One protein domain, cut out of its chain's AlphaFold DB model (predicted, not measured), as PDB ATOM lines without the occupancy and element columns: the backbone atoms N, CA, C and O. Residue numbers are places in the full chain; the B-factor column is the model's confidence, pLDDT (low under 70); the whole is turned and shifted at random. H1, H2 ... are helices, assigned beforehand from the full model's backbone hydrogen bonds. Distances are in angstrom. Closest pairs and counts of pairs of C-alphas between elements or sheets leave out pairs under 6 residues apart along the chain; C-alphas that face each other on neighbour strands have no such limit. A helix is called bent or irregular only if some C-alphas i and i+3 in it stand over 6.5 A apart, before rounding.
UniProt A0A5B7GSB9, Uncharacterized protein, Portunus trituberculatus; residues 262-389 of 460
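This is residues 262 to 389 of the 460 residues of an uncharacterized protein of Portunus trituberculatus (UniProt A0A5B7GSB9). A compact head of helices has one long straight arm: H1 runs through the middle of the head with H4, H5 and the first part of H6 packed round it, and residues 371 to 389 of H6 stick out alone. The hairpin of H2 and H3 closes the side of the head away from the arm. The printed part has 128 residues with six named helices, H1 to H6 in order, and no named strand: all helix, part aligned and part crossed in packing. It is only just loose, close to compact, with a radius of gyration of the C-alphas of 17.1 A. The C-alphas span 62 by 28 by 27 A, and the arm makes the length.

H1, residues 270 to 281, and H5, residues 340 to 352, are the hub, touching three helices each. They touch at the closest C-alphas of Gly 271 and Gln 343, 4.1 A apart, and run the same way at 35.2 degrees, only just a steep tilt. H2, residues 287 to 299, and H3, residues 304 to 317, form a hairpin, with a shallow tilt of 10 degrees, opposite ways; their closest C-alphas, Pro 296 and Thr 306, are 6.0 A apart. H2 touches H5 with residues 295 to 299 alone, the closest C-alphas being Met 299 and Pro 345, 6.9 A apart. H4, residues 322 to 330, touches H1 at a shallow tilt of 19 degrees, opposite ways, with the C-alphas of Leu 276 and Thr 322 closest at 6.4 A. H6, residues 356 to 389, touches H1 with residues 358 to 366 alone, at a steep tilt of 56 degrees; the closest C-alphas, Ala 274 and Val 359, are 5.3 A apart. H6 is apart from H2, H3 and H4. Every O i to N i+4 pair is within hydrogen-bond range in H1, H3, H4 and H6, against 7 of 9 in H2 and 6 of 9 in H5.

H1 begins at C-alpha 270, at (91.391, 72.825, 10.303), and is 16.3 A long. H2 is only just irregular: C-alphas 292 and 295 are 6.7 A apart. H3 is 19.8 A long, H4 has 9 residues, and H5 is 19.3 A long. H6 runs 49.9 A, from C-alpha 356 at (97.424, 72.690, -0.363) to C-alpha 389 at (52.572, 64.253, 19.826).

The two C-alphas farthest apart, those of Glu 293 and Glu 389, are 62.3 A apart. Without residues 371 to 389, which stand free, the body spans 34 by 29 by 26 A. The printed part has no cut and no long link. Its mean pLDDT is 84.3; residues 371 to 389 are under 70.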
ATOM      1  N   GLN A 262      89.127  80.405   7.223       90.81
ATOM      2  CA  GLN A 262      88.664  81.408   8.189       90.81
ATOM      3  C   GLN A 262      87.217  81.163   8.649       90.81
ATOM      4  O   GLN A 262      86.885  81.436   9.805       90.81
ATOM      5  N   GLU A 263      86.356  80.636   7.776       88.38
ATOM      6  CA  GLU A 263      84.990  80.259   8.147       88.38
ATOM      7  C   GLU A 263      84.977  78.975   8.993       88.38
ATOM      8  O   GLU A 263      84.418  78.956  10.090       88.38
ATOM      9  N   GLN A 264      85.670  77.930   8.529       88.31
ATOM     10  CA  GLN A 264      85.680  76.604   9.154       88.31
ATOM     11  C   GLN A 264      86.426  76.578  10.506       88.31
ATOM     12  O   GLN A 264      86.046  75.855  11.432       88.31
ATOM     13  N   ALA A 265      87.440  77.436  10.666       89.12
ATOM     14  CA  ALA A 265      88.242  77.597  11.881       89.12
ATOM     15  C   ALA A 265      87.447  78.060  13.114       89.12
ATOM     16  O   ALA A 265      87.924  77.916  14.237       89.12
ATOM     17  N   LYS A 266      86.232  78.594  12.928       88.44
ATOM     18  CA  LYS A 266      85.320  78.967  14.026       88.44
ATOM     19  C   LYS A 266      84.773  77.751  14.780       88.44
ATOM     20  O   LYS A 266      84.346  77.891  15.923       88.44
ATOM     21  N   LYS A 267      84.750  76.585  14.126       85.81
ATOM     22  CA  LYS A 267      84.179  75.330  14.639       85.81
ATOM     23  C   LYS A 267      85.247  74.257  14.856       85.81
ATOM     24  O   LYS A 267      85.231  73.579  15.879       85.81
ATOM     25  N   HIS A 268      86.189  74.133  13.918       88.69
ATOM     26  CA  HIS A 268      87.128  73.013  13.850       88.69
ATOM     27  C   HIS A 268      88.579  73.481  13.640       88.69
ATOM     28  O   HIS A 268      88.807  74.413  12.868       88.69
ATOM     29  N   PRO A 269      89.593  72.834  14.256       92.12
ATOM     30  CA  PRO A 269      90.998  73.230  14.131       92.12
ATOM     31  C   PRO A 269      91.603  72.753  12.793       92.12
ATOM     32  O   PRO A 269      92.517  71.930  12.748       92.12
ATOM     33  N   VAL A 270      91.053  73.241  11.677       92.25
ATOM     34  CA  VAL A 270      91.391  72.825  10.303       92.25
ATOM     35  C   VAL A 270      92.855  73.072   9.930       92.25
ATOM     36  O   VAL A 270      93.451  72.251   9.235       92.25
ATOM     37  N   GLY A 271      93.458  74.147  10.444       93.94
ATOM     38  CA  GLY A 271      94.878  74.439  10.258       93.94
ATOM     39  C   GLY A 271      95.754  73.367  10.894       93.94
ATOM     40  O   GLY A 271      96.668  72.846  10.254       93.94
ATOM     41  N   LEU A 272      95.421  72.971  12.125       95.38
ATOM     42  CA  LEU A 272      96.116  71.894  12.823       95.38
ATOM     43  C   LEU A 272      95.885  70.530  12.163       95.38
ATOM     44  O   LEU A 272      96.842  69.780  11.988       95.38
ATOM     45  N   LYS A 273      94.651  70.222  11.742       93.56
ATOM     46  CA  LYS A 273      94.318  68.971  11.035       93.56
ATOM     47  C   LYS A 273      95.130  68.823   9.743       93.56
ATOM     48  O   LYS A 273      95.751  67.782   9.534       93.56
ATOM     49  N   ALA A 274      95.207  69.869   8.918       93.06
ATOM     50  CA  ALA A 274      96.015  69.856   7.696       93.06
ATOM     51  C   ALA A 274      97.526  69.761   7.987       93.06
ATOM     52  O   ALA A 274      98.233  68.995   7.331       93.06
ATOM     53  N   PHE A 275      98.021  70.484   8.998       95.19
ATOM     54  CA  PHE A 275      99.428  70.451   9.403       95.19
ATOM     55  C   PHE A 275      99.863  69.072   9.925       95.19
ATOM     56  O   PHE A 275     100.892  68.554   9.493       95.19
ATOM     57  N   LEU A 276      99.076  68.435  10.800       92.25
ATOM     58  CA  LEU A 276      99.377  67.091  11.302       92.25
ATOM     59  C   LEU A 276      99.307  66.039  10.189       92.25
ATOM     60  O   LEU A 276     100.183  65.182  10.108       92.25
ATOM     61  N   ARG A 277      98.333  66.146   9.273       89.94
ATOM     62  CA  ARG A 277      98.240  65.260   8.101       89.94
ATOM     63  C   ARG A 277      99.468  65.380   7.194       89.94
ATOM     64  O   ARG A 277      99.988  64.360   6.746       89.94
ATOM     65  N   MET A 278      99.977  66.596   6.987       91.62
ATOM     66  CA  MET A 278     101.251  66.817   6.299       91.62
ATOM     67  C   MET A 278     102.405  66.129   7.044       91.62
ATOM     68  O   MET A 278     103.149  65.374   6.428       91.62
ATOM     69  N   VAL A 279     102.534  66.320   8.362       90.25
ATOM     70  CA  VAL A 279     103.596  65.684   9.171       90.25
ATOM     71  C   VAL A 279     103.534  64.150   9.136       90.25
ATOM     72  O   VAL A 279     104.580  63.511   9.078       90.25
ATOM     73  N   LYS A 280     102.332  63.557   9.136       87.31
ATOM     74  CA  LYS A 280     102.110  62.097   9.151       87.31
ATOM     75  C   LYS A 280     102.305  61.422   7.784       87.31
ATOM     76  O   LYS A 280     102.643  60.242   7.750       87.31
ATOM     77  N   HIS A 281     102.104  62.133   6.668       84.81
ATOM     78  CA  HIS A 281     102.055  61.511   5.331       84.81
ATOM     79  C   HIS A 281     103.039  62.060   4.285       84.81
ATOM     80  O   HIS A 281     103.292  61.376   3.294       84.81
ATOM     81  N   ALA A 282     103.600  63.260   4.451       82.50
ATOM     82  CA  ALA A 282     104.422  63.886   3.418       82.50
ATOM     83  C   ALA A 282     105.905  63.477   3.510       82.50
ATOM     84  O   ALA A 282     106.662  64.006   4.325       82.50
ATOM     85  N   LYS A 283     106.365  62.580   2.624       80.56
ATOM     86  CA  LYS A 283     107.736  62.022   2.664       80.56
ATOM     87  C   LYS A 283     108.843  63.053   2.399       80.56
ATOM     88  O   LYS A 283     110.009  62.801   2.693       80.56
ATOM     89  N   ASN A 284     108.495  64.218   1.849       82.69
ATOM     90  CA  ASN A 284     109.410  65.341   1.632       82.69
ATOM     91  C   ASN A 284     109.628  66.222   2.881       82.69
ATOM     92  O   ASN A 284     110.402  67.178   2.810       82.69
ATOM     93  N   ILE A 285     108.966  65.929   4.007       85.62
ATOM     94  CA  ILE A 285     109.040  66.699   5.254       85.62
ATOM     95  C   ILE A 285     109.908  65.977   6.287       85.62
ATOM     96  O   ILE A 285     109.753  64.784   6.532       85.62
ATOM     97  N   LYS A 286     110.802  66.723   6.945       88.81
ATOM     98  CA  LYS A 286     111.524  66.269   8.141       88.81
ATOM     99  C   LYS A 286     110.889  66.923   9.374       88.81
ATOM    100  O   LYS A 286     111.029  68.143   9.505       88.81
ATOM    101  N   PRO A 287     110.216  66.171  10.269       89.00
ATOM    102  CA  PRO A 287     109.545  66.749  11.434       89.00
ATOM    103  C   PRO A 287     110.477  67.593  12.310       89.00
ATOM    104  O   PRO A 287     110.108  68.703  12.680       89.00
ATOM    105  N   ASP A 288     111.712  67.139  12.554       87.12
ATOM    106  CA  ASP A 288     112.727  67.901  13.296       87.12
ATOM    107  C   ASP A 288     112.931  69.321  12.752       87.12
ATOM    108  O   ASP A 288     112.769  70.291  13.488       87.12
ATOM    109  N   THR A 289     113.251  69.456  11.461       90.25
ATOM    110  CA  THR A 289     113.467  70.755  10.803       90.25
ATOM    111  C   THR A 289     112.189  71.599  10.807       90.25
ATOM    112  O   THR A 289     112.234  72.805  11.055       90.25
ATOM    113  N   LEU A 290     111.028  70.971  10.592       91.12
ATOM    114  CA  LEU A 290     109.736  71.655  10.604       91.12
ATOM    115  C   LEU A 290     109.443  72.291  11.973       91.12
ATOM    116  O   LEU A 290     109.135  73.480  12.034       91.12
ATOM    117  N   PHE A 291     109.570  71.530  13.063       92.81
ATOM    118  CA  PHE A 291     109.265  72.008  14.415       92.81
ATOM    119  C   PHE A 291     110.364  72.900  15.014       92.81
ATOM    120  O   PHE A 291     110.040  73.797  15.789       92.81
ATOM    121  N   LYS A 292     111.645  72.696  14.666       90.38
ATOM    122  CA  LYS A 292     112.778  73.448  15.250       90.38
ATOM    123  C   LYS A 292     113.121  74.742  14.511       90.38
ATOM    124  O   LYS A 292     113.601  75.676  15.146       90.38
ATOM    125  N   GLU A 293     112.881  74.818  13.202       90.25
ATOM    126  CA  GLU A 293     113.279  75.972  12.378       90.25
ATOM    127  C   GLU A 293     112.076  76.671  11.741       90.25
ATOM    128  O   GLU A 293     111.914  77.886  11.867       90.25
ATOM    129  N   ILE A 294     111.211  75.915  11.058       89.50
ATOM    130  CA  ILE A 294     110.156  76.492  10.211       89.50
ATOM    131  C   ILE A 294     109.010  77.055  11.056       89.50
ATOM    132  O   ILE A 294     108.618  78.205  10.864       89.50
ATOM    133  N   VAL A 295     108.499  76.279  12.016       91.12
ATOM    134  CA  VAL A 295     107.431  76.715  12.926       91.12
ATOM    135  C   VAL A 295     107.849  77.975  13.707       91.12
ATOM    136  O   VAL A 295     107.152  78.978  13.568       91.12
ATOM    137  N   PRO A 296     108.997  78.029  14.416       91.00
ATOM    138  CA  PRO A 296     109.456  79.249  15.093       91.00
ATOM    139  C   PRO A 296     109.642  80.468  14.181       91.00
ATOM    140  O   PRO A 296     109.421  81.597  14.620       91.00
ATOM    141  N   ARG A 297     110.033  80.264  12.915       89.62
ATOM    142  CA  ARG A 297     110.206  81.340  11.927       89.62
ATOM    143  C   ARG A 297     108.878  81.938  11.456       89.62
ATOM    144  O   ARG A 297     108.809  83.139  11.222       89.62
ATOM    145  N   GLU A 298     107.851  81.110  11.291       86.88
ATOM    146  CA  GLU A 298     106.541  81.509  10.756       86.88
ATOM    147  C   GLU A 298     105.554  81.932  11.862       86.88
ATOM    148  O   GLU A 298     104.705  82.791  11.636       86.88
ATOM    149  N   MET A 299     105.690  81.367  13.068       86.62
ATOM    150  CA  MET A 299     104.815  81.589  14.235       86.62
ATOM    151  C   MET A 299     105.421  82.506  15.309       86.62
ATOM    152  O   MET A 299     104.737  82.866  16.269       86.62
ATOM    153  N   GLY A 300     106.711  82.834  15.200       89.00
ATOM    154  CA  GLY A 300     107.495  83.487  16.248       89.00
ATOM    155  C   GLY A 300     107.947  82.512  17.344       89.00
ATOM    156  O   GLY A 300     107.134  81.818  17.955       89.00
ATOM    157  N   LEU A 301     109.252  82.493  17.636       85.06
ATOM    158  CA  LEU A 301     109.899  81.553  18.569       85.06
ATOM    159  C   LEU A 301     109.251  81.488  19.965       85.06
ATOM    160  O   LEU A 301     109.163  80.415  20.551       85.06
ATOM    161  N   PHE A 302     108.784  82.624  20.485       88.62
ATOM    162  CA  PHE A 302     108.231  82.737  21.839       88.62
ATOM    163  C   PHE A 302     106.694  82.750  21.895       88.62
ATOM    164  O   PHE A 302     106.136  82.995  22.963       88.62
ATOM    165  N   SER A 303     105.989  82.504  20.784       92.81
ATOM    166  CA  SER A 303     104.521  82.464  20.800       92.81
ATOM    167  C   SER A 303     103.991  81.201  21.487       92.81
ATOM    168  O   SER A 303     104.596  80.128  21.424       92.81
ATOM    169  N   SER A 304     102.820  81.309  22.120       92.06
ATOM    170  CA  SER A 304     102.122  80.161  22.713       92.06
ATOM    171  C   SER A 304     101.801  79.086  21.669       92.06
ATOM    172  O   SER A 304     101.916  77.900  21.959       92.06
ATOM    173  N   THR A 305     101.502  79.483  20.430       93.25
ATOM    174  CA  THR A 305     101.313  78.573  19.291       93.25
ATOM    175  C   THR A 305     102.576  77.745  19.004       93.25
ATOM    176  O   THR A 305     102.476  76.530  18.852       93.25
ATOM    177  N   THR A 306     103.775  78.343  19.016       93.56
ATOM    178  CA  THR A 306     105.056  77.611  18.884       93.56
ATOM    179  C   THR A 306     105.314  76.666  20.062       93.56
ATOM    180  O   THR A 306     105.781  75.540  19.870       93.56
ATOM    181  N   GLN A 307     104.990  77.085  21.288       94.06
ATOM    182  CA  GLN A 307     105.139  76.250  22.487       94.06
ATOM    183  C   GLN A 307     104.199  75.032  22.446       94.06
ATOM    184  O   GLN A 307     104.626  73.903  22.695       94.06
ATOM    185  N   GLU A 308     102.939  75.227  22.056       95.50
ATOM    186  CA  GLU A 308     101.968  74.144  21.882       95.50
ATOM    187  C   GLU A 308     102.344  73.202  20.725       95.50
ATOM    188  O   GLU A 308     102.221  71.987  20.875       95.50
ATOM    189  N   LEU A 309     102.895  73.711  19.616       95.12
ATOM    190  CA  LEU A 309     103.431  72.872  18.531       95.12
ATOM    191  C   LEU A 309     104.668  72.070  18.962       95.12
ATOM    192  O   LEU A 309     104.857  70.940  18.516       95.12
ATOM    193  N   THR A 310     105.480  72.608  19.872       93.44
ATOM    194  CA  THR A 310     106.620  71.891  20.465       93.44
ATOM    195  C   THR A 310     106.136  70.749  21.366       93.44
ATOM    196  O   THR A 310     106.669  69.642  21.300       93.44
ATOM    197  N   LYS A 311     105.069  70.970  22.145       93.88
ATOM    198  CA  LYS A 311     104.384  69.919  22.914       93.88
ATOM    199  C   LYS A 311     103.763  68.853  21.999       93.88
ATOM    200  O   LYS A 311     103.908  67.668  22.273       93.88
ATOM    201  N   ILE A 312     103.158  69.247  20.875       94.56
ATOM    202  CA  ILE A 312     102.700  68.309  19.834       94.56
ATOM    203  C   ILE A 312     103.859  67.474  19.277       94.56
ATOM    204  O   ILE A 312     103.718  66.262  19.153       94.56
ATOM    205  N   SER A 313     105.014  68.079  18.985       94.38
ATOM    206  CA  SER A 313     106.195  67.339  18.521       94.38
ATOM    207  C   SER A 313     106.634  66.272  19.535       94.38
ATOM    208  O   SER A 313     106.952  65.149  19.151       94.38
ATOM    209  N   GLN A 314     106.567  66.577  20.837       93.06
ATOM    210  CA  GLN A 314     106.815  65.599  21.903       93.06
ATOM    211  C   GLN A 314     105.760  64.481  21.929       93.06
ATOM    212  O   GLN A 314     106.135  63.322  22.066       93.06
ATOM    213  N   MET A 315     104.473  64.801  21.750       93.50
ATOM    214  CA  MET A 315     103.378  63.818  21.710       93.50
ATOM    215  C   MET A 315     103.512  62.863  20.507       93.50
ATOM    216  O   MET A 315     103.397  61.651  20.673       93.50
ATOM    217  N   ILE A 316     103.860  63.379  19.321       92.12
ATOM    218  CA  ILE A 316     104.161  62.564  18.128       92.12
ATOM    219  C   ILE A 316     105.369  61.650  18.391       92.12
ATOM    220  O   ILE A 316     105.313  60.454  18.117       92.12
ATOM    221  N   ASN A 317     106.441  62.178  18.990       89.94
ATOM    222  CA  ASN A 317     107.633  61.393  19.338       89.94
ATOM    223  C   ASN A 317     107.383  60.353  20.451       89.94
ATOM    224  O   ASN A 317     108.189  59.440  20.623       89.94
ATOM    225  N   GLN A 318     106.284  60.475  21.201       92.69
ATOM    226  CA  GLN A 318     105.800  59.482  22.170       92.69
ATOM    227  C   GLN A 318     104.895  58.413  21.530       92.69
ATOM    228  O   GLN A 318     104.449  57.507  22.229       92.69
ATOM    229  N   GLY A 319     104.636  58.492  20.218       88.56
ATOM    230  CA  GLY A 319     103.778  57.556  19.489       88.56
ATOM    231  C   GLY A 319     102.278  57.849  19.593       88.56
ATOM    232  O   GLY A 319     101.484  56.970  19.280       88.56
ATOM    233  N   MET A 320     101.885  59.051  20.033       91.25
ATOM    234  CA  MET A 320     100.477  59.460  20.083       91.25
ATOM    235  C   MET A 320      99.934  59.728  18.676       91.25
ATOM    236  O   MET A 320     100.588  60.393  17.866       91.25
ATOM    237  N   GLU A 321      98.723  59.255  18.397       87.75
ATOM    238  CA  GLU A 321      98.129  59.380  17.072       87.75
ATOM    239  C   GLU A 321      97.602  60.791  16.778       87.75
ATOM    240  O   GLU A 321      97.224  61.565  17.661       87.75
ATOM    241  N   THR A 322      97.555  61.138  15.488       85.44
ATOM    242  CA  THR A 322      97.094  62.464  15.024       85.44
ATOM    243  C   THR A 322      95.679  62.773  15.510       85.44
ATOM    244  O   THR A 322      95.381  63.888  15.936       85.44
ATOM    245  N   GLU A 323      94.821  61.765  15.490       84.25
ATOM    246  CA  GLU A 323      93.432  61.805  15.912       84.25
ATOM    247  C   GLU A 323      93.298  62.086  17.426       84.25
ATOM    248  O   GLU A 323      92.420  62.848  17.839       84.25
ATOM    249  N   GLU A 324      94.215  61.564  18.247       88.88
ATOM    250  CA  GLU A 324      94.280  61.819  19.693       88.88
ATOM    251  C   GLU A 324      94.788  63.236  19.995       88.88
ATOM    252  O   GLU A 324      94.215  63.940  20.828       88.88
ATOM    253  N   ILE A 325      95.816  63.697  19.271       91.19
ATOM    254  CA  ILE A 325      96.345  65.069  19.371       91.19
ATOM    255  C   ILE A 325      95.253  66.095  19.015       91.19
ATOM    256  O   ILE A 325      95.118  67.130  19.678       91.19
ATOM    257  N   ILE A 326      94.435  65.796  18.002       88.81
ATOM    258  CA  ILE A 326      93.260  66.591  17.636       88.81
ATOM    259  C   ILE A 326      92.211  66.586  18.750       88.81
ATOM    260  O   ILE A 326      91.783  67.666  19.154       88.81
ATOM    261  N   ALA A 327      91.841  65.426  19.298       87.94
ATOM    262  CA  ALA A 327      90.886  65.351  20.407       87.94
ATOM    263  C   ALA A 327      91.380  66.123  21.647       87.94
ATOM    264  O   ALA A 327      90.608  66.822  22.305       87.94
ATOM    265  N   PHE A 328      92.685  66.082  21.929       90.75
ATOM    266  CA  PHE A 328      93.336  66.832  23.005       90.75
ATOM    267  C   PHE A 328      93.286  68.359  22.775       90.75
ATOM    268  O   PHE A 328      93.077  69.130  23.719       90.75
ATOM    269  N   CYS A 329      93.404  68.808  21.520       91.31
ATOM    270  CA  CYS A 329      93.186  70.203  21.123       91.31
ATOM    271  C   CYS A 329      91.709  70.616  21.256       91.31
ATOM    272  O   CYS A 329      91.396  71.627  21.889       91.31
ATOM    273  N   GLU A 330      90.784  69.809  20.728       85.88
ATOM    274  CA  GLU A 330      89.339  70.062  20.778       85.88
ATOM    275  C   GLU A 330      88.827  70.107  22.234       85.88
ATOM    276  O   GLU A 330      88.054  71.009  22.576       85.88
ATOM    277  N   ALA A 331      89.373  69.270  23.127       87.88
ATOM    278  CA  ALA A 331      89.178  69.290  24.584       87.88
ATOM    279  C   ALA A 331      89.876  70.459  25.326       87.88
ATOM    280  O   ALA A 331      89.931  70.480  26.559       87.88
ATOM    281  N   GLY A 332      90.431  71.438  24.601       88.62
ATOM    282  CA  GLY A 332      90.961  72.687  25.155       88.62
ATOM    283  C   GLY A 332      92.322  72.576  25.849       88.62
ATOM    284  O   GLY A 332      92.719  73.510  26.542       88.62
ATOM    285  N   LYS A 333      93.061  71.470  25.681       91.56
ATOM    286  CA  LYS A 333      94.401  71.282  26.281       91.56
ATOM    287  C   LYS A 333      95.543  71.892  25.451       91.56
ATOM    288  O   LYS A 333      96.705  71.817  25.865       91.56
ATOM    289  N   LEU A 334      95.194  72.481  24.302       92.56
ATOM    290  CA  LEU A 334      96.034  73.270  23.394       92.56
ATOM    291  C   LEU A 334      95.246  74.533  22.954       92.56
ATOM    292  O   LEU A 334      94.734  74.602  21.832       92.56
ATOM    293  N   PRO A 335      95.003  75.490  23.873       91.19
ATOM    294  CA  PRO A 335      94.104  76.617  23.633       91.19
ATOM    295  C   PRO A 335      94.609  77.619  22.584       91.19
ATOM    296  O   PRO A 335      93.777  78.249  21.932       91.19
ATOM    297  N   ALA A 336      95.919  77.786  22.377       93.25
ATOM    298  CA  ALA A 336      96.432  78.640  21.305       93.25
ATOM    299  C   ALA A 336      96.221  77.998  19.925       93.25
ATOM    300  O   ALA A 336      95.868  78.701  18.980       93.25
ATOM    301  N   LEU A 337      96.355  76.674  19.806       92.75
ATOM    302  CA  LEU A 337      96.101  75.923  18.573       92.75
ATOM    303  C   LEU A 337      94.618  75.673  18.273       92.75
ATOM    304  O   LEU A 337      94.299  75.284  17.151       92.75
ATOM    305  N   LYS A 338      93.710  75.943  19.218       89.94
ATOM    306  CA  LYS A 338      92.258  75.969  18.969       89.94
ATOM    307  C   LYS A 338      91.764  77.311  18.397       89.94
ATOM    308  O   LYS A 338      90.673  77.367  17.841       89.94
ATOM    309  N   LYS A 339      92.545  78.392  18.510       90.56
ATOM    310  CA  LYS A 339      92.150  79.736  18.047       90.56
ATOM    311  C   LYS A 339      92.098  79.850  16.512       90.56
ATOM    312  O   LYS A 339      93.019  79.344  15.858       90.56
ATOM    313  N   PRO A 340      91.104  80.553  15.926       88.62
ATOM    314  CA  PRO A 340      91.046  80.810  14.485       88.62
ATOM    315  C   PRO A 340      92.292  81.515  13.941       88.62
ATOM    316  O   PRO A 340      92.791  81.162  12.873       88.62
ATOM    317  N   GLU A 341      92.849  82.455  14.710       88.75
ATOM    318  CA  GLU A 341      94.023  83.253  14.337       88.75
ATOM    319  C   GLU A 341      95.277  82.385  14.129       88.75
ATOM    320  O   GLU A 341      96.120  82.707  13.294       88.75
ATOM    321  N   SER A 342      95.374  81.254  14.836       90.38
ATOM    322  CA  SER A 342      96.463  80.280  14.694       90.38
ATOM    323  C   SER A 342      96.284  79.330  13.504       90.38
ATOM    324  O   SER A 342      97.261  78.706  13.089       90.38
ATOM    325  N   GLN A 343      95.080  79.203  12.927       93.88
ATOM    326  CA  GLN A 343      94.850  78.246  11.837       93.88
ATOM    327  C   GLN A 343      95.492  78.711  10.528       93.88
ATOM    328  O   GLN A 343      96.149  77.914   9.861       93.88
ATOM    329  N   GLN A 344      95.353  79.991  10.164       91.81
ATOM    330  CA  GLN A 344      95.871  80.471   8.880       91.81
ATOM    331  C   GLN A 344      97.406  80.367   8.771       91.81
ATOM    332  O   GLN A 344      97.883  79.913   7.733       91.81
ATOM    333  N   PRO A 345      98.211  80.692   9.802       92.38
ATOM    334  CA  PRO A 345      99.650  80.431   9.774       92.38
ATOM    335  C   PRO A 345     100.017  78.945   9.601       92.38
ATOM    336  O   PRO A 345     100.999  78.651   8.923       92.38
ATOM    337  N   LEU A 346      99.225  78.002  10.134       94.94
ATOM    338  CA  LEU A 346      99.433  76.564   9.898       94.94
ATOM    339  C   LEU A 346      99.162  76.196   8.433       94.94
ATOM    340  O   LEU A 346      99.983  75.522   7.814       94.94
ATOM    341  N   ILE A 347      98.068  76.705   7.855       93.38
ATOM    342  CA  ILE A 347      97.761  76.553   6.423       93.38
ATOM    343  C   ILE A 347      98.878  77.135   5.552       93.38
ATOM    344  O   ILE A 347      99.367  76.447   4.660       93.38
ATOM    345  N   ASN A 348      99.373  78.334   5.870       91.25
ATOM    346  CA  ASN A 348     100.481  78.961   5.148       91.25
ATOM    347  C   ASN A 348     101.743  78.073   5.135       91.25
ATOM    348  O   ASN A 348     102.455  78.046   4.133       91.25
ATOM    349  N   ILE A 349     102.033  77.341   6.221       91.69
ATOM    350  CA  ILE A 349     103.144  76.374   6.265       91.69
ATOM    351  C   ILE A 349     102.861  75.180   5.342       91.69
ATOM    352  O   ILE A 349     103.751  74.782   4.592       91.69
ATOM    353  N   VAL A 350     101.645  74.624   5.361       91.00
ATOM    354  CA  VAL A 350     101.246  73.480   4.516       91.00
ATOM    355  C   VAL A 350     101.312  73.839   3.022       91.00
ATOM    356  O   VAL A 350     101.918  73.109   2.234       91.00
ATOM    357  N   GLU A 351     100.791  75.004   2.631       89.56
ATOM    358  CA  GLU A 351     100.870  75.513   1.254       89.56
ATOM    359  C   GLU A 351     102.319  75.781   0.812       89.56
ATOM    360  O   GLU A 351     102.714  75.383  -0.283       89.56
ATOM    361  N   LYS A 352     103.165  76.369   1.677       88.56
ATOM    362  CA  LYS A 352     104.599  76.606   1.393       88.56
ATOM    363  C   LYS A 352     105.401  75.330   1.109       88.56
ATOM    364  O   LYS A 352     106.479  75.418   0.518       88.56
ATOM    365  N   HIS A 353     104.895  74.162   1.501       86.44
ATOM    366  CA  HIS A 353     105.501  72.860   1.208       86.44
ATOM    367  C   HIS A 353     104.871  72.128   0.009       86.44
ATOM    368  O   HIS A 353     105.351  71.050  -0.347       86.44
ATOM    369  N   GLY A 354     103.859  72.719  -0.639       85.44
ATOM    370  CA  GLY A 354     103.161  72.153  -1.798       85.44
ATOM    371  C   GLY A 354     101.995  71.222  -1.452       85.44
ATOM    372  O   GLY A 354     101.591  70.426  -2.294       85.44
ATOM    373  N   HIS A 355     101.464  71.294  -0.225       87.62
ATOM    374  CA  HIS A 355     100.461  70.351   0.296       87.62
ATOM    375  C   HIS A 355      99.044  70.940   0.406       87.62
ATOM    376  O   HIS A 355      98.211  70.433   1.153       87.62
ATOM    377  N   SER A 356      98.728  71.992  -0.355       88.50
ATOM    378  CA  SER A 356      97.424  72.690  -0.363       88.50
ATOM    379  C   SER A 356      96.234  71.758  -0.655       88.50
ATOM    380  O   SER A 356      95.127  71.959  -0.156       88.50
ATOM    381  N   VAL A 357      96.473  70.671  -1.395       86.69
ATOM    382  CA  VAL A 357      95.515  69.573  -1.623       86.69
ATOM    383  C   VAL A 357      95.038  68.939  -0.302       86.69
ATOM    384  O   VAL A 357      93.857  68.619  -0.175       86.69
ATOM    385  N   MET A 358      95.906  68.813   0.713       86.62
ATOM    386  CA  MET A 358      95.530  68.308   2.044       86.62
ATOM    387  C   MET A 358      94.622  69.285   2.801       86.62
ATOM    388  O   MET A 358      93.737  68.854   3.538       86.62
ATOM    389  N   VAL A 359      94.803  70.595   2.597       90.06
ATOM    390  CA  VAL A 359      93.930  71.637   3.166       90.06
ATOM    391  C   VAL A 359      92.518  71.491   2.603       90.06
ATOM    392  O   VAL A 359      91.549  71.447   3.357       90.06
ATOM    393  N   ALA A 360      92.404  71.325   1.283       88.00
ATOM    394  CA  ALA A 360      91.128  71.095   0.612       88.00
ATOM    395  C   ALA A 360      90.432  69.803   1.080       88.00
ATOM    396  O   ALA A 360      89.217  69.804   1.266       88.00
ATOM    397  N   GLN A 361      91.188  68.721   1.313       84.88
ATOM    398  CA  GLN A 361      90.657  67.474   1.885       84.88
ATOM    399  C   GLN A 361      90.084  67.696   3.292       84.88
ATOM    400  O   GLN A 361      88.945  67.318   3.546       84.88
ATOM    401  N   VAL A 362      90.833  68.358   4.180       88.56
ATOM    402  CA  VAL A 362      90.404  68.624   5.566       88.56
ATOM    403  C   VAL A 362      89.170  69.530   5.625       88.56
ATOM    404  O   VAL A 362      88.258  69.257   6.400       88.56
ATOM    405  N   LEU A 363      89.095  70.572   4.788       89.06
ATOM    406  CA  LEU A 363      87.910  71.439   4.700       89.06
ATOM    407  C   LEU A 363      86.649  70.644   4.310       89.06
ATOM    408  O   LEU A 363      85.595  70.821   4.917       89.06
ATOM    409  N   VAL A 364      86.768  69.734   3.338       83.44
ATOM    410  CA  VAL A 364      85.664  68.875   2.870       83.44
ATOM    411  C   VAL A 364      85.261  67.827   3.910       83.44
ATOM    412  O   VAL A 364      84.071  67.586   4.111       83.44
ATOM    413  N   GLU A 365      86.225  67.207   4.590       81.19
ATOM    414  CA  GLU A 365      85.968  66.210   5.636       81.19
ATOM    415  C   GLU A 365      85.259  66.813   6.852       81.19
ATOM    416  O   GLU A 365      84.316  66.217   7.371       81.19
ATOM    417  N   GLU A 366      85.674  68.003   7.290       84.25
ATOM    418  CA  GLU A 366      85.060  68.680   8.433       84.25
ATOM    419  C   GLU A 366      83.673  69.243   8.078       84.25
ATOM    420  O   GLU A 366      82.755  69.135   8.886       84.25
ATOM    421  N   ALA A 367      83.461  69.728   6.851       79.69
ATOM    422  CA  ALA A 367      82.132  70.133   6.388       79.69
ATOM    423  C   ALA A 367      81.152  68.952   6.253       79.69
ATOM    424  O   ALA A 367      79.980  69.065   6.613       79.69
ATOM    425  N   TYR A 368      81.624  67.792   5.779       74.06
ATOM    426  CA  TYR A 368      80.820  66.568   5.781       74.06
ATOM    427  C   TYR A 368      80.522  66.085   7.210       74.06
ATOM    428  O   TYR A 368      79.395  65.682   7.504       74.06
ATOM    429  N   ARG A 369      81.507  66.166   8.116       72.94
ATOM    430  CA  ARG A 369      81.336  65.870   9.548       72.94
ATOM    431  C   ARG A 369      80.249  66.756  10.166       72.94
ATOM    432  O   ARG A 369      79.384  66.224  10.855       72.94
ATOM    433  N   GLU A 370      80.246  68.060   9.882       74.94
ATOM    434  CA  GLU A 370      79.184  68.980  10.312       74.94
ATOM    435  C   GLU A 370      77.803  68.574   9.796       74.94
ATOM    436  O   GLU A 370      76.902  68.365  10.603       74.94
ATOM    437  N   ALA A 371      77.631  68.410   8.480       68.31
ATOM    438  CA  ALA A 371      76.321  68.081   7.912       68.31
ATOM    439  C   ALA A 371      75.803  66.707   8.367       68.31
ATOM    440  O   ALA A 371      74.593  66.509   8.471       68.31
ATOM    441  N   LYS A 372      76.694  65.758   8.691       65.62
ATOM    442  CA  LYS A 372      76.289  64.500   9.331       65.62
ATOM    443  C   LYS A 372      75.738  64.736  10.741       65.62
ATOM    444  O   LYS A 372      74.712  64.154  11.073       65.62
ATOM    445  N   TYR A 373      76.386  65.570  11.558       68.62
ATOM    446  CA  TYR A 373      75.863  65.909  12.888       68.62
ATOM    447  C   TYR A 373      74.557  66.715  12.812       68.62
ATOM    448  O   TYR A 373      73.652  66.450  13.592       68.62
ATOM    449  N   GLU A 374      74.430  67.643  11.859       63.50
ATOM    450  CA  GLU A 374      73.210  68.436  11.640       63.50
ATOM    451  C   GLU A 374      72.020  67.565  11.194       63.50
ATOM    452  O   GLU A 374      70.903  67.747  11.678       63.50
ATOM    453  N   LYS A 375      72.253  66.546  10.354       59.78
ATOM    454  CA  LYS A 375      71.236  65.524  10.064       59.78
ATOM    455  C   LYS A 375      70.804  64.774  11.322       59.78
ATOM    456  O   LYS A 375      69.621  64.782  11.632       59.78
ATOM    457  N   VAL A 376      71.751  64.211  12.078       56.59
ATOM    458  CA  VAL A 376      71.440  63.440  13.295       56.59
ATOM    459  C   VAL A 376      70.634  64.273  14.297       56.59
ATOM    460  O   VAL A 376      69.602  63.807  14.761       56.59
ATOM    461  N   THR A 377      71.010  65.527  14.570       51.41
ATOM    462  CA  THR A 377      70.258  66.359  15.528       51.41
ATOM    463  C   THR A 377      68.884  66.798  15.014       51.41
ATOM    464  O   THR A 377      67.974  66.995  15.818       51.41
ATOM    465  N   THR A 378      68.685  66.930  13.696       48.84
ATOM    466  CA  THR A 378      67.345  67.187  13.122       48.84
ATOM    467  C   THR A 378      66.462  65.937  13.067       48.84
ATOM    468  O   THR A 378      65.249  66.050  13.253       48.84
ATOM    469  N   GLU A 379      67.048  64.751  12.893       53.44
ATOM    470  CA  GLU A 379      66.371  63.455  13.025       53.44
ATOM    471  C   GLU A 379      65.941  63.231  14.490       53.44
ATOM    472  O   GLU A 379      64.748  63.074  14.751       53.44
ATOM    473  N   GLU A 380      66.861  63.365  15.454       52.53
ATOM    474  CA  GLU A 380      66.590  63.294  16.903       52.53
ATOM    475  C   GLU A 380      65.495  64.284  17.342       52.53
ATOM    476  O   GLU A 380      64.550  63.908  18.040       52.53
ATOM    477  N   ALA A 381      65.567  65.547  16.903       49.25
ATOM    478  CA  ALA A 381      64.543  66.548  17.214       49.25
ATOM    479  C   ALA A 381      63.166  66.189  16.627       49.25
ATOM    480  O   ALA A 381      62.140  66.416  17.273       49.25
ATOM    481  N   SER A 382      63.130  65.595  15.430       52.69
ATOM    482  CA  SER A 382      61.886  65.140  14.794       52.69
ATOM    483  C   SER A 382      61.271  63.948  15.535       52.69
ATOM    484  O   SER A 382      60.052  63.898  15.713       52.69
ATOM    485  N   GLU A 383      62.092  63.014  16.027       53.09
ATOM    486  CA  GLU A 383      61.626  61.896  16.854       53.09
ATOM    487  C   GLU A 383      61.062  62.365  18.202       53.09
ATOM    488  O   GLU A 383      59.997  61.890  18.605       53.09
ATOM    489  N   VAL A 384      61.705  63.339  18.861       55.69
ATOM    490  CA  VAL A 384      61.207  63.942  20.113       55.69
ATOM    491  C   VAL A 384      59.841  64.606  19.907       55.69
ATOM    492  O   VAL A 384      58.922  64.345  20.685       55.69
ATOM    493  N   ILE A 385      59.660  65.386  18.836       52.50
ATOM    494  CA  ILE A 385      58.362  66.002  18.505       52.50
ATOM    495  C   ILE A 385      57.292  64.916  18.298       52.50
ATOM    496  O   ILE A 385      56.232  64.959  18.923       52.50
ATOM    497  N   HIS A 386      57.586  63.881  17.504       53.91
ATOM    498  CA  HIS A 386      56.657  62.767  17.288       53.91
ATOM    499  C   HIS A 386      56.371  61.943  18.559       53.91
ATOM    500  O   HIS A 386      55.294  61.357  18.685       53.91
ATOM    501  N   GLU A 387      57.303  61.859  19.508       51.81
ATOM    502  CA  GLU A 387      57.075  61.285  20.837       51.81
ATOM    503  C   GLU A 387      56.110  62.146  21.669       51.81
ATOM    504  O   GLU A 387      55.188  61.605  22.284       51.81
ATOM    505  N   GLU A 388      56.279  63.471  21.684       49.34
ATOM    506  CA  GLU A 388      55.416  64.407  22.420       49.34
ATOM    507  C   GLU A 388      53.998  64.487  21.833       49.34
ATOM    508  O   GLU A 388      53.014  64.461  22.581       49.34
ATOM    509  N   GLU A 389      53.858  64.438  20.509       52.00
ATOM    510  CA  GLU A 389      52.572  64.253  19.826       52.00
ATOM    511  C   GLU A 389      51.907  62.925  20.237       52.00
ATOM    512  O   GLU A 389      50.740  62.894  20.631       52.00
TER     513      GLU A 389